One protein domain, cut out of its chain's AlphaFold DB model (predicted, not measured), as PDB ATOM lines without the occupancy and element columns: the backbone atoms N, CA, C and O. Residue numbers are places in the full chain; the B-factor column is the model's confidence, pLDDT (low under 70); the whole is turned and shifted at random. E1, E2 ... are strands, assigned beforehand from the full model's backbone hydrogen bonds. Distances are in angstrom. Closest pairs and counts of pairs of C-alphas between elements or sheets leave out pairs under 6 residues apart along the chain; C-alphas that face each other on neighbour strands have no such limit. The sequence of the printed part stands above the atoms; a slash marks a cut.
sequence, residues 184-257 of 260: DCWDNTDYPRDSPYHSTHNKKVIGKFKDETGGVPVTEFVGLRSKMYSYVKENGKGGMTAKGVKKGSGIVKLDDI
ATOM      1  N   ASP A 184      35.742  14.039 -22.481       75.62
ATOM      2  CA  ASP A 184      34.626  14.923 -22.777       75.62
ATOM      3  C   ASP A 184      34.851  15.790 -24.014       75.62
ATOM      4  O   ASP A 184      33.865  16.233 -24.598       75.62
ATOM      5  N   CYS A 185      36.083  16.070 -24.446       77.88
ATOM      6  CA  CYS A 185      36.319  16.958 -25.583       77.88
ATOM      7  C   CYS A 185      36.392  16.231 -26.937       77.88
ATOM      8  O   CYS A 185      36.315  16.906 -27.966       77.88
ATOM      9  N   TRP A 186      36.424  14.891 -26.956       78.00
ATOM     10  CA  TRP A 186      36.651  14.092 -28.166       78.00
ATOM     11  C   TRP A 186      35.439  13.268 -28.631       78.00
ATOM     12  O   TRP A 186      34.773  12.593 -27.847       78.00
ATOM     13  N   ASP A 187      35.181  13.280 -29.939       84.00
ATOM     14  CA  ASP A 187      34.314  12.348 -30.664       84.00
ATOM     15  C   ASP A 187      35.162  11.204 -31.252       84.00
ATOM     16  O   ASP A 187      35.718  11.311 -32.349       84.00
ATOM     17  N   ASN A 188      35.248  10.098 -30.507       83.19
ATOM     18  CA  ASN A 188      36.028   8.908 -30.869       83.19
ATOM     19  C   ASN A 188      35.171   7.797 -31.498       83.19
ATOM     20  O   ASN A 188      35.539   6.620 -31.453       83.19
ATOM     21  N   THR A 189      34.018   8.117 -32.099       83.62
ATOM     22  CA  THR A 189      33.126   7.071 -32.637       83.62
ATOM     23  C   THR A 189      33.732   6.254 -33.768       83.62
ATOM     24  O   THR A 189      33.243   5.161 -34.061       83.62
ATOM     25  N   ASP A 190      34.754   6.800 -34.423       83.62
ATOM     26  CA  ASP A 190      35.402   6.202 -35.589       83.62
ATOM     27  C   ASP A 190      36.562   5.266 -35.201       83.62
ATOM     28  O   ASP A 190      37.136   4.612 -36.071       83.62
ATOM     29  N   TYR A 191      36.875   5.154 -33.905       83.44
ATOM     30  CA  TYR A 191      37.858   4.197 -33.400       83.44
ATOM     31  C   TYR A 191      37.345   2.758 -33.551       83.44
ATOM     32  O   TYR A 191      36.130   2.530 -33.475       83.44
ATOM     33  N   PRO A 192      38.241   1.766 -33.718       83.75
ATOM     34  CA  PRO A 192      37.879   0.352 -33.657       83.75
ATOM     35  C   PRO A 192      37.109   0.031 -32.369       83.75
ATOM     36  O   PRO A 192      37.457   0.532 -31.305       83.75
ATOM     37  N   ARG A 193      36.057  -0.794 -32.443       82.81
ATOM     38  CA  ARG A 193      35.174  -1.080 -31.287       82.81
ATOM     39  C   ARG A 193      35.882  -1.774 -30.123       82.81
ATOM     40  O   ARG A 193      35.379  -1.767 -29.008       82.81
ATOM     41  N   ASP A 194      36.993  -2.423 -30.422       84.69
ATOM     42  CA  ASP A 194      37.903  -3.094 -29.502       84.69
ATOM     43  C   ASP A 194      38.938  -2.143 -28.879       84.69
ATOM     44  O   ASP A 194      39.644  -2.532 -27.951       84.69
ATOM     45  N   SER A 195      39.022  -0.892 -29.346       81.38
ATOM     46  CA  SER A 195      39.918   0.119 -28.791       81.38
ATOM     47  C   SER A 195      39.410   0.631 -27.437       81.38
ATOM     48  O   SER A 195      38.226   0.956 -27.324       81.38
ATOM     49  N   PRO A 196      40.291   0.817 -26.433       79.38
ATOM     50  CA  PRO A 196      39.917   1.432 -25.157       79.38
ATOM     51  C   PRO A 196      39.418   2.879 -25.307       79.38
ATOM     52  O   PRO A 196      38.752   3.381 -24.411       79.38
ATOM     53  N   TYR A 197      39.699   3.534 -26.438       77.31
ATOM     54  CA  TYR A 197      39.304   4.918 -26.709       77.31
ATOM     55  C   TYR A 197      37.981   5.043 -27.479       77.31
ATOM     56  O   TYR A 197      37.518   6.162 -27.706       77.31
ATOM     57  N   HIS A 198      37.360   3.932 -27.900       82.38
ATOM     58  CA  HIS A 198      36.086   3.968 -28.619       82.38
ATOM     59  C   HIS A 198      34.939   4.372 -27.692       82.38
ATOM     60  O   HIS A 198      34.574   3.648 -26.767       82.38
ATOM     61  N   SER A 199      34.302   5.501 -27.998       82.00
ATOM     62  CA  SER A 199      33.126   5.980 -27.276       82.00
ATOM     63  C   SER A 199      32.111   6.571 -28.240       82.00
ATOM     64  O   SER A 199      32.457   7.309 -29.160       82.00
ATOM     65  N   THR A 200      30.828   6.274 -28.018       84.94
ATOM     66  CA  THR A 200      29.718   6.886 -28.763       84.94
ATOM     67  C   THR A 200      29.118   8.102 -28.066       84.94
ATOM     68  O   THR A 200      28.147   8.662 -28.573       84.94
ATOM     69  N   HIS A 201      29.664   8.498 -26.912       84.38
ATOM     70  CA  HIS A 201      29.120   9.557 -26.059       84.38
ATOM     71  C   HIS A 201      29.014  10.910 -26.785       84.38
ATOM     72  O   HIS A 201      27.971  11.557 -26.737       84.38
ATOM     73  N   ASN A 202      30.056  11.290 -27.530       84.44
ATOM     74  CA  ASN A 202      30.180  12.598 -28.185       84.44
ATOM     75  C   ASN A 202      29.826  12.600 -29.682       84.44
ATOM     76  O   ASN A 202      30.116  13.570 -30.385       84.44
ATOM     77  N   LYS A 203      29.164  11.545 -30.179       87.50
ATOM     78  CA  LYS A 203      28.889  11.374 -31.611       87.50
ATOM     79  C   LYS A 203      28.161  12.575 -32.208       87.50
ATOM     80  O   LYS A 203      26.978  12.779 -31.932       87.50
ATOM     81  N   LYS A 204      28.823  13.299 -33.117       84.12
ATOM     82  CA  LYS A 204      28.268  14.479 -33.814       84.12
ATOM     83  C   LYS A 204      27.825  15.615 -32.876       84.12
ATOM     84  O   LYS A 204      26.972  16.422 -33.257       84.12
ATOM     85  N   VAL A 205      28.384  15.701 -31.670       86.06
ATOM     86  CA  VAL A 205      28.146  16.834 -30.770       86.06
ATOM     87  C   VAL A 205      28.961  18.037 -31.258       86.06
ATOM     88  O   VAL A 205      30.161  17.943 -31.507       86.06
ATOM     89  N   ILE A 206      28.301  19.185 -31.424       82.06
ATOM     90  CA  ILE A 206      28.947  20.416 -31.900       82.06
ATOM     91  C   ILE A 206      29.977  20.895 -30.868       82.06
ATOM     92  O   ILE A 206      29.690  20.939 -29.673       82.06
ATOM     93  N   GLY A 207      31.162  21.292 -31.342       78.81
ATOM     94  CA  GLY A 207      32.247  21.814 -30.503       78.81
ATOM     95  C   GLY A 207      33.183  20.749 -29.929       78.81
ATOM     96  O   GLY A 207      34.111  21.106 -29.211       78.81
ATOM     97  N   LYS A 208      32.965  19.467 -30.249       83.12
ATOM     98  CA  LYS A 208      33.888  18.374 -29.914       83.12
ATOM     99  C   LYS A 208      34.928  18.180 -31.016       83.12
ATOM    100  O   LYS A 208      34.639  18.386 -32.198       83.12
ATOM    101  N   PHE A 209      36.134  17.794 -30.622       80.00
ATOM    102  CA  PHE A 209      37.215  17.448 -31.533       80.00
ATOM    103  C   PHE A 209      37.007  16.041 -32.067       80.00
ATOM    104  O   PHE A 209      36.639  15.141 -31.324       80.00
ATOM    105  N   LYS A 210      37.249  15.841 -33.357       82.31
ATOM    106  CA  LYS A 210      37.151  14.530 -33.987       82.31
ATOM    107  C   LYS A 210      38.508  14.149 -34.548       82.31
ATOM    108  O   LYS A 210      39.124  14.939 -35.263       82.31
ATOM    109  N   ASP A 211      38.942  12.933 -34.261       79.69
ATOM    110  CA  ASP A 211      40.085  12.350 -34.946       79.69
ATOM    111  C   ASP A 211      39.649  11.766 -36.300       79.69
ATOM    112  O   ASP A 211      38.995  10.725 -36.386       79.69
ATOM    113  N   GLU A 212      40.031  12.449 -37.378       80.12
ATOM    114  CA  GLU A 212      39.745  12.052 -38.764       80.12
ATOM    115  C   GLU A 212      40.526  10.802 -39.216       80.12
ATOM    116  O   GLU A 212      40.230  10.218 -40.261       80.12
ATOM    117  N   THR A 213      41.543  10.378 -38.461       79.31
ATOM    118  CA  THR A 213      42.391   9.235 -38.824       79.31
ATOM    119  C   THR A 213      41.903   7.909 -38.245       79.31
ATOM    120  O   THR A 213      42.323   6.854 -38.742       79.31
ATOM    121  N   GLY A 214      40.962   7.967 -37.295       79.38
ATOM    122  CA  GLY A 214      40.347   6.812 -36.640       79.38
ATOM    123  C   GLY A 214      41.316   6.053 -35.734       79.38
ATOM    124  O   GLY A 214      41.287   4.824 -35.718       79.38
ATOM    125  N   GLY A 215      42.217   6.766 -35.055       76.81
ATOM    126  CA  GLY A 215      43.204   6.197 -34.138       76.81
ATOM    127  C   GLY A 215      44.418   5.560 -34.801       76.81
ATOM    128  O   GLY A 215      45.185   4.884 -34.124       76.81
ATOM    129  N   VAL A 216      44.608   5.749 -36.110       82.75
ATOM    130  CA  VAL A 216      45.794   5.254 -36.821       82.75
ATOM    131  C   VAL A 216      46.780   6.410 -37.007       82.75
ATOM    132  O   VAL A 216      46.457   7.333 -37.764       82.75
ATOM    133  N   PRO A 217      47.974   6.359 -36.385       81.38
ATOM    134  CA  PRO A 217      48.957   7.434 -36.465       81.38
ATOM    135  C   PRO A 217      49.331   7.799 -37.904       81.38
ATOM    136  O   PRO A 217      49.473   6.931 -38.771       81.38
ATOM    137  N   VAL A 218      49.517   9.097 -38.148       83.25
ATOM    138  CA  VAL A 218      50.097   9.619 -39.392       83.25
ATOM    139  C   VAL A 218      51.612   9.486 -39.305       83.25
ATOM    140  O   VAL A 218      52.225  10.054 -38.406       83.25
ATOM    141  N   THR A 219      52.209   8.744 -40.233       79.62
ATOM    142  CA  THR A 219      53.658   8.511 -40.291       79.62
ATOM    143  C   THR A 219      54.361   9.508 -41.201       79.62
ATOM    144  O   THR A 219      55.498   9.886 -40.936       79.62
ATOM    145  N   GLU A 220      53.683   9.976 -42.250       78.69
ATOM    146  CA  GLU A 220      54.233  10.933 -43.209       78.69
ATOM    147  C   GLU A 220      53.203  12.007 -43.542       78.69
ATOM    148  O   GLU A 220      52.015  11.721 -43.715       78.69
ATOM    149  N   PHE A 221      53.656  13.254 -43.665       80.44
ATOM    150  CA  PHE A 221      52.805  14.390 -43.995       80.44
ATOM    151  C   PHE A 221      53.535  15.370 -44.913       80.44
ATOM    152  O   PHE A 221      54.665  15.772 -44.644       80.44
ATOM    153  N   VAL A 222      52.852  15.815 -45.968       76.06
ATOM    154  CA  VAL A 222      53.326  16.859 -46.882       76.06
ATOM    155  C   VAL A 222      52.243  17.925 -47.019       76.06
ATOM    156  O   VAL A 222      51.169  17.675 -47.568       76.06
ATOM    157  N   GLY A 223      52.532  19.135 -46.538       78.44
ATOM    158  CA  GLY A 223      51.652  20.300 -46.647       78.44
ATOM    159  C   GLY A 223      52.200  21.325 -47.636       78.44
ATOM    160  O   GLY A 223      53.227  21.947 -47.379       78.44
ATOM    161  N   LEU A 224      51.502  21.538 -48.754       67.94
ATOM    162  CA  LEU A 224      51.940  22.484 -49.787       67.94
ATOM    163  C   LEU A 224      51.384  23.889 -49.528       67.94
ATOM    164  O   LEU A 224      52.126  24.870 -49.565       67.94
ATOM    165  N   ARG A 225      50.077  23.984 -49.254       64.62
ATOM    166  CA  ARG A 225      49.344  25.235 -48.987       64.62
ATOM    167  C   ARG A 225      48.154  24.979 -48.058       64.62
ATOM    168  O   ARG A 225      47.769  23.836 -47.817       64.62
ATOM    169  N   SER A 226      47.510  26.046 -47.581       66.19
ATOM    170  CA  SER A 226      46.248  25.952 -46.838       66.19
ATOM    171  C   SER A 226      45.223  25.111 -47.608       66.19
ATOM    172  O   SER A 226      44.844  25.461 -48.724       66.19
ATOM    173  N   LYS A 227      44.753  24.014 -46.996       72.31
ATOM    174  CA  LYS A 227      43.803  23.048 -47.594       72.31
ATOM    175  C   LYS A 227      44.358  22.284 -48.815       72.31
ATOM    176  O   LYS A 227      43.574  21.784 -49.626       72.31
ATOM    177  N   MET A 228      45.685  22.188 -48.930       77.06
ATOM    178  CA  MET A 228      46.392  21.362 -49.907       77.06
ATOM    179  C   MET A 228      47.504  20.555 -49.227       77.06
ATOM    180  O   MET A 228      48.569  21.091 -48.918       77.06
ATOM    181  N   TYR A 229      47.236  19.279 -48.976       82.19
ATOM    182  CA  TYR A 229      48.126  18.390 -48.238       82.19
ATOM    183  C   TYR A 229      47.875  16.920 -48.586       82.19
ATOM    184  O   TYR A 229      46.794  16.552 -49.058       82.19
ATOM    185  N   SER A 230      48.869  16.083 -48.314       84.19
ATOM    186  CA  SER A 230      48.771  14.629 -48.369       84.19
ATOM    187  C   SER A 230      49.428  14.019 -47.139       84.19
ATOM    188  O   SER A 230      50.356  14.605 -46.583       84.19
ATOM    189  N   TYR A 231      48.937  12.867 -46.704       85.00
ATOM    190  CA  TYR A 231      49.478  12.158 -45.553       85.00
ATOM    191  C   TYR A 231      49.316  10.647 -45.688       85.00
ATOM    192  O   TYR A 231      48.365  10.181 -46.319       85.00
ATOM    193  N   VAL A 232      50.222   9.898 -45.065       85.25
ATOM    194  CA  VAL A 232      50.214   8.433 -44.985       85.25
ATOM    195  C   VAL A 232      50.081   8.035 -43.521       85.25
ATOM    196  O   VAL A 232      50.687   8.650 -42.645       85.25
ATOM    197  N   LYS A 233      49.241   7.038 -43.252       86.44
ATOM    198  CA  LYS A 233      49.058   6.453 -41.924       86.44
ATOM    199  C   LYS A 233      49.864   5.166 -41.797       86.44
ATOM    200  O   LYS A 233      50.160   4.523 -42.800       86.44
ATOM    201  N   GLU A 234      50.112   4.735 -40.566       84.19
ATOM    202  CA  GLU A 234      50.897   3.532 -40.246       84.19
ATOM    203  C   GLU A 234      50.394   2.255 -40.946       84.19
ATOM    204  O   GLU A 234      51.170   1.387 -41.329       84.19
ATOM    205  N   ASN A 235      49.089   2.155 -41.211       84.12
ATOM    206  CA  ASN A 235      48.500   1.031 -41.944       84.12
ATOM    207  C   ASN A 235      48.662   1.106 -43.479       84.12
ATOM    208  O   ASN A 235      47.952   0.403 -44.203       84.12
ATOM    209  N   GLY A 236      49.516   2.002 -43.981       82.00
ATOM    210  CA  GLY A 236      49.765   2.238 -45.404       82.00
ATOM    211  C   GLY A 236      48.632   2.961 -46.143       82.00
ATOM    212  O   GLY A 236      48.725   3.179 -47.348       82.00
ATOM    213  N   LYS A 237      47.539   3.339 -45.463       82.25
ATOM    214  CA  LYS A 237      46.447   4.122 -46.068       82.25
ATOM    215  C   LYS A 237      46.676   5.605 -45.824       82.25
ATOM    216  O   LYS A 237      47.009   6.005 -44.718       82.25
ATOM    217  N   GLY A 238      46.407   6.433 -46.823       84.25
ATOM    218  CA  GLY A 238      46.574   7.879 -46.728       84.25
ATOM    219  C   GLY A 238      45.320   8.668 -47.068       84.25
ATOM    220  O   GLY A 238      44.275   8.114 -47.425       84.25
ATOM    221  N   GLY A 239      45.447   9.983 -46.983       83.44
ATOM    222  CA  GLY A 239      44.462  10.930 -47.482       83.44
ATOM    223  C   GLY A 239      45.157  12.053 -48.235       83.44
ATOM    224  O   GLY A 239      46.216  12.517 -47.830       83.44
ATOM    225  N   MET A 240      44.537  12.512 -49.319       83.31
ATOM    226  CA  MET A 240      44.976  13.701 -50.045       83.31
ATOM    227  C   MET A 240      43.829  14.700 -50.123       83.31
ATOM    228  O   MET A 240      42.681  14.340 -50.387       83.31
ATOM    229  N   THR A 241      44.140  15.969 -49.903       80.69
ATOM    230  CA  THR A 241      43.207  17.078 -50.078       80.69
ATOM    231  C   THR A 241      43.882  18.131 -50.935       80.69
ATOM    232  O   THR A 241      44.971  18.579 -50.610       80.69
ATOM    233  N   ALA A 242      43.229  18.549 -52.018       77.75
ATOM    234  CA  ALA A 242      43.688  19.632 -52.886       77.75
ATOM    235  C   ALA A 242      42.491  20.514 -53.261       77.75
ATOM    236  O   ALA A 242      41.929  20.428 -54.357       77.75
ATOM    237  N   LYS A 243      42.013  21.319 -52.303       72.56
ATOM    238  CA  LYS A 243      40.794  22.113 -52.499       72.56
ATOM    239  C   LYS A 243      41.026  23.199 -53.558       72.56
ATOM    240  O   LYS A 243      41.951  23.993 -53.434       72.56
ATOM    241  N   GLY A 244      40.160  23.250 -54.573       60.66
ATOM    242  CA  GLY A 244      40.244  24.213 -55.683       60.66
ATOM    243  C   GLY A 244      40.895  23.672 -56.962       60.66
ATOM    244  O   GLY A 244      40.828  24.338 -57.992       60.66
ATOM    245  N   VAL A 245      41.456  22.458 -56.942       62.06
ATOM    246  CA  VAL A 245      41.933  21.772 -58.153       62.06
ATOM    247  C   VAL A 245      40.756  21.034 -58.801       62.06
ATOM    248  O   VAL A 245      40.115  20.196 -58.162       62.06
ATOM    249  N   LYS A 246      40.426  21.354 -60.063       53.50
ATOM    250  CA  LYS A 246      39.427  20.588 -60.833       53.50
ATOM    251  C   LYS A 246      39.955  19.159 -60.994       53.50
ATOM    252  O   LYS A 246      41.105  18.992 -61.385       53.50
ATOM    253  N   LYS A 247      39.133  18.143 -60.700       47.19
ATOM    254  CA  LYS A 247      39.469  16.724 -60.925       47.19
ATOM    255  C   LYS A 247      39.597  16.457 -62.434       47.19
ATOM    256  O   LYS A 247      38.654  15.993 -63.064       47.19
ATOM    257  N   GLY A 248      40.741  16.819 -63.003       44.88
ATOM    258  CA  GLY A 248      41.213  16.390 -64.312       44.88
ATOM    259  C   GLY A 248      42.107  15.166 -64.143       44.88
ATOM    260  O   GLY A 248      42.861  15.068 -63.178       44.88
ATOM    261  N   SER A 249      41.956  14.209 -65.045       36.00
ATOM    262  CA  SER A 249      42.631  12.914 -65.104       36.00
ATOM    263  C   SER A 249      44.153  13.056 -64.966       36.00
ATOM    264  O   SER A 249      44.808  13.547 -65.879       36.00
ATOM    265  N   GLY A 250      44.709  12.637 -63.830       43.22
ATOM    266  CA  GLY A 250      46.145  12.730 -63.551       43.22
ATOM    267  C   GLY A 250      46.412  12.970 -62.071       43.22
ATOM    268  O   GLY A 250      46.947  14.004 -61.689       43.22
ATOM    269  N   ILE A 251      45.967  12.047 -61.216       40.12
ATOM    270  CA  ILE A 251      46.358  12.052 -59.803       40.12
ATOM    271  C   ILE A 251      47.807  11.566 -59.767       40.12
ATOM    272  O   ILE A 251      48.036  10.377 -59.971       40.12
ATOM    273  N   VAL A 252      48.760  12.473 -59.535       41.31
ATOM    274  CA  VAL A 252      50.122  12.089 -59.142       41.31
ATOM    275  C   VAL A 252      50.001  11.398 -57.790       41.31
ATOM    276  O   VAL A 252      49.535  12.002 -56.817       41.31
ATOM    277  N   LYS A 253      50.329  10.109 -57.750       36.44
ATOM    278  CA  LYS A 253      50.422   9.362 -56.500       36.44
ATOM    279  C   LYS A 253      51.797   9.639 -55.903       36.44
ATOM    280  O   LYS A 253      52.765   9.828 -56.628       36.44
ATOM    281  N   LEU A 254      51.883   9.661 -54.576       39.22
ATOM    282  CA  LEU A 254      53.166   9.752 -53.871       39.22
ATOM    283  C   LEU A 254      54.116   8.596 -54.237       39.22
ATOM    284  O   LEU A 254      55.321   8.790 -54.193       39.22
ATOM    285  N   ASP A 255      53.576   7.468 -54.705       39.75
ATOM    286  CA  ASP A 255      54.329   6.323 -55.237       39.75
ATOM    287  C   ASP A 255      55.208   6.668 -56.463       39.75
ATOM    288  O   ASP A 255      56.106   5.903 -56.804       39.75
ATOM    289  N   ASP A 256      54.970   7.807 -57.132       36.47
ATOM    290  CA  ASP A 256      55.758   8.266 -58.287       36.47
ATOM    291  C   ASP A 256      57.020   9.057 -57.877       36.47
ATOM    292  O   ASP A 256      57.835   9.428 -58.725       36.47
ATOM    293  N   ILE A 257      57.202   9.323 -56.578       41.34
ATOM    294  CA  ILE A 257      58.409   9.930 -56.017       41.34
ATOM    295  C   ILE A 257      59.234   8.783 -55.436       41.34
ATOM    296  O   ILE A 257      59.048   8.391 -54.288       41.34
TER     297      ILE A 257
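What this domain is: This is residues 184 to 257 of the 260 residues of the protein "DNA-directed DNA polymerase" of Paramuricea clavata (UniProt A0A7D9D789). There is little regular structure here: a small antiparallel sheet, E1-E2-E3, lies between a long looped stretch, residues 184 to 217, and a tail, residues 243 to 257. A short parallel pairing of residues 186 to 187 with 209 to 210 closes much of the first stretch into a loop. The printed part has 74 residues, 19 of them in three named strands, with no named helix; the class is all strand. It is loose, with a radius of gyration of the C-alphas of 15.3 A, and spans 41 by 26 by 19 A.

How they stand to each other: E1, residues 218 to 225, E2, residues 228 to 233, and E3, residues 238 to 242, form a meander, each strand the antiparallel neighbour of the one before. The hairpin E1 and E2, at 174 degrees, has N 222 and O 230 within hydrogen-bond range at 2.8 A. In the hairpin E2 and E3, at 178 degrees, N 241 and O 229 are 2.8 A apart.

Where its parts are: E1 starts at C-alpha 218 (50.097, 9.619, -39.392) and is 18.3 A long; E2 is 17.1 A. E3, 13.6 A, ends at C-alpha 242 (43.688, 19.632, -52.886).

The domain as a whole: The farthest C-alphas, of Asp 184 and Ser 249, are 43.1 A apart. The printed part has no cut, and both links are tight. The model's pLDDT is under 70 at residues 224 to 226 and 244 to 257.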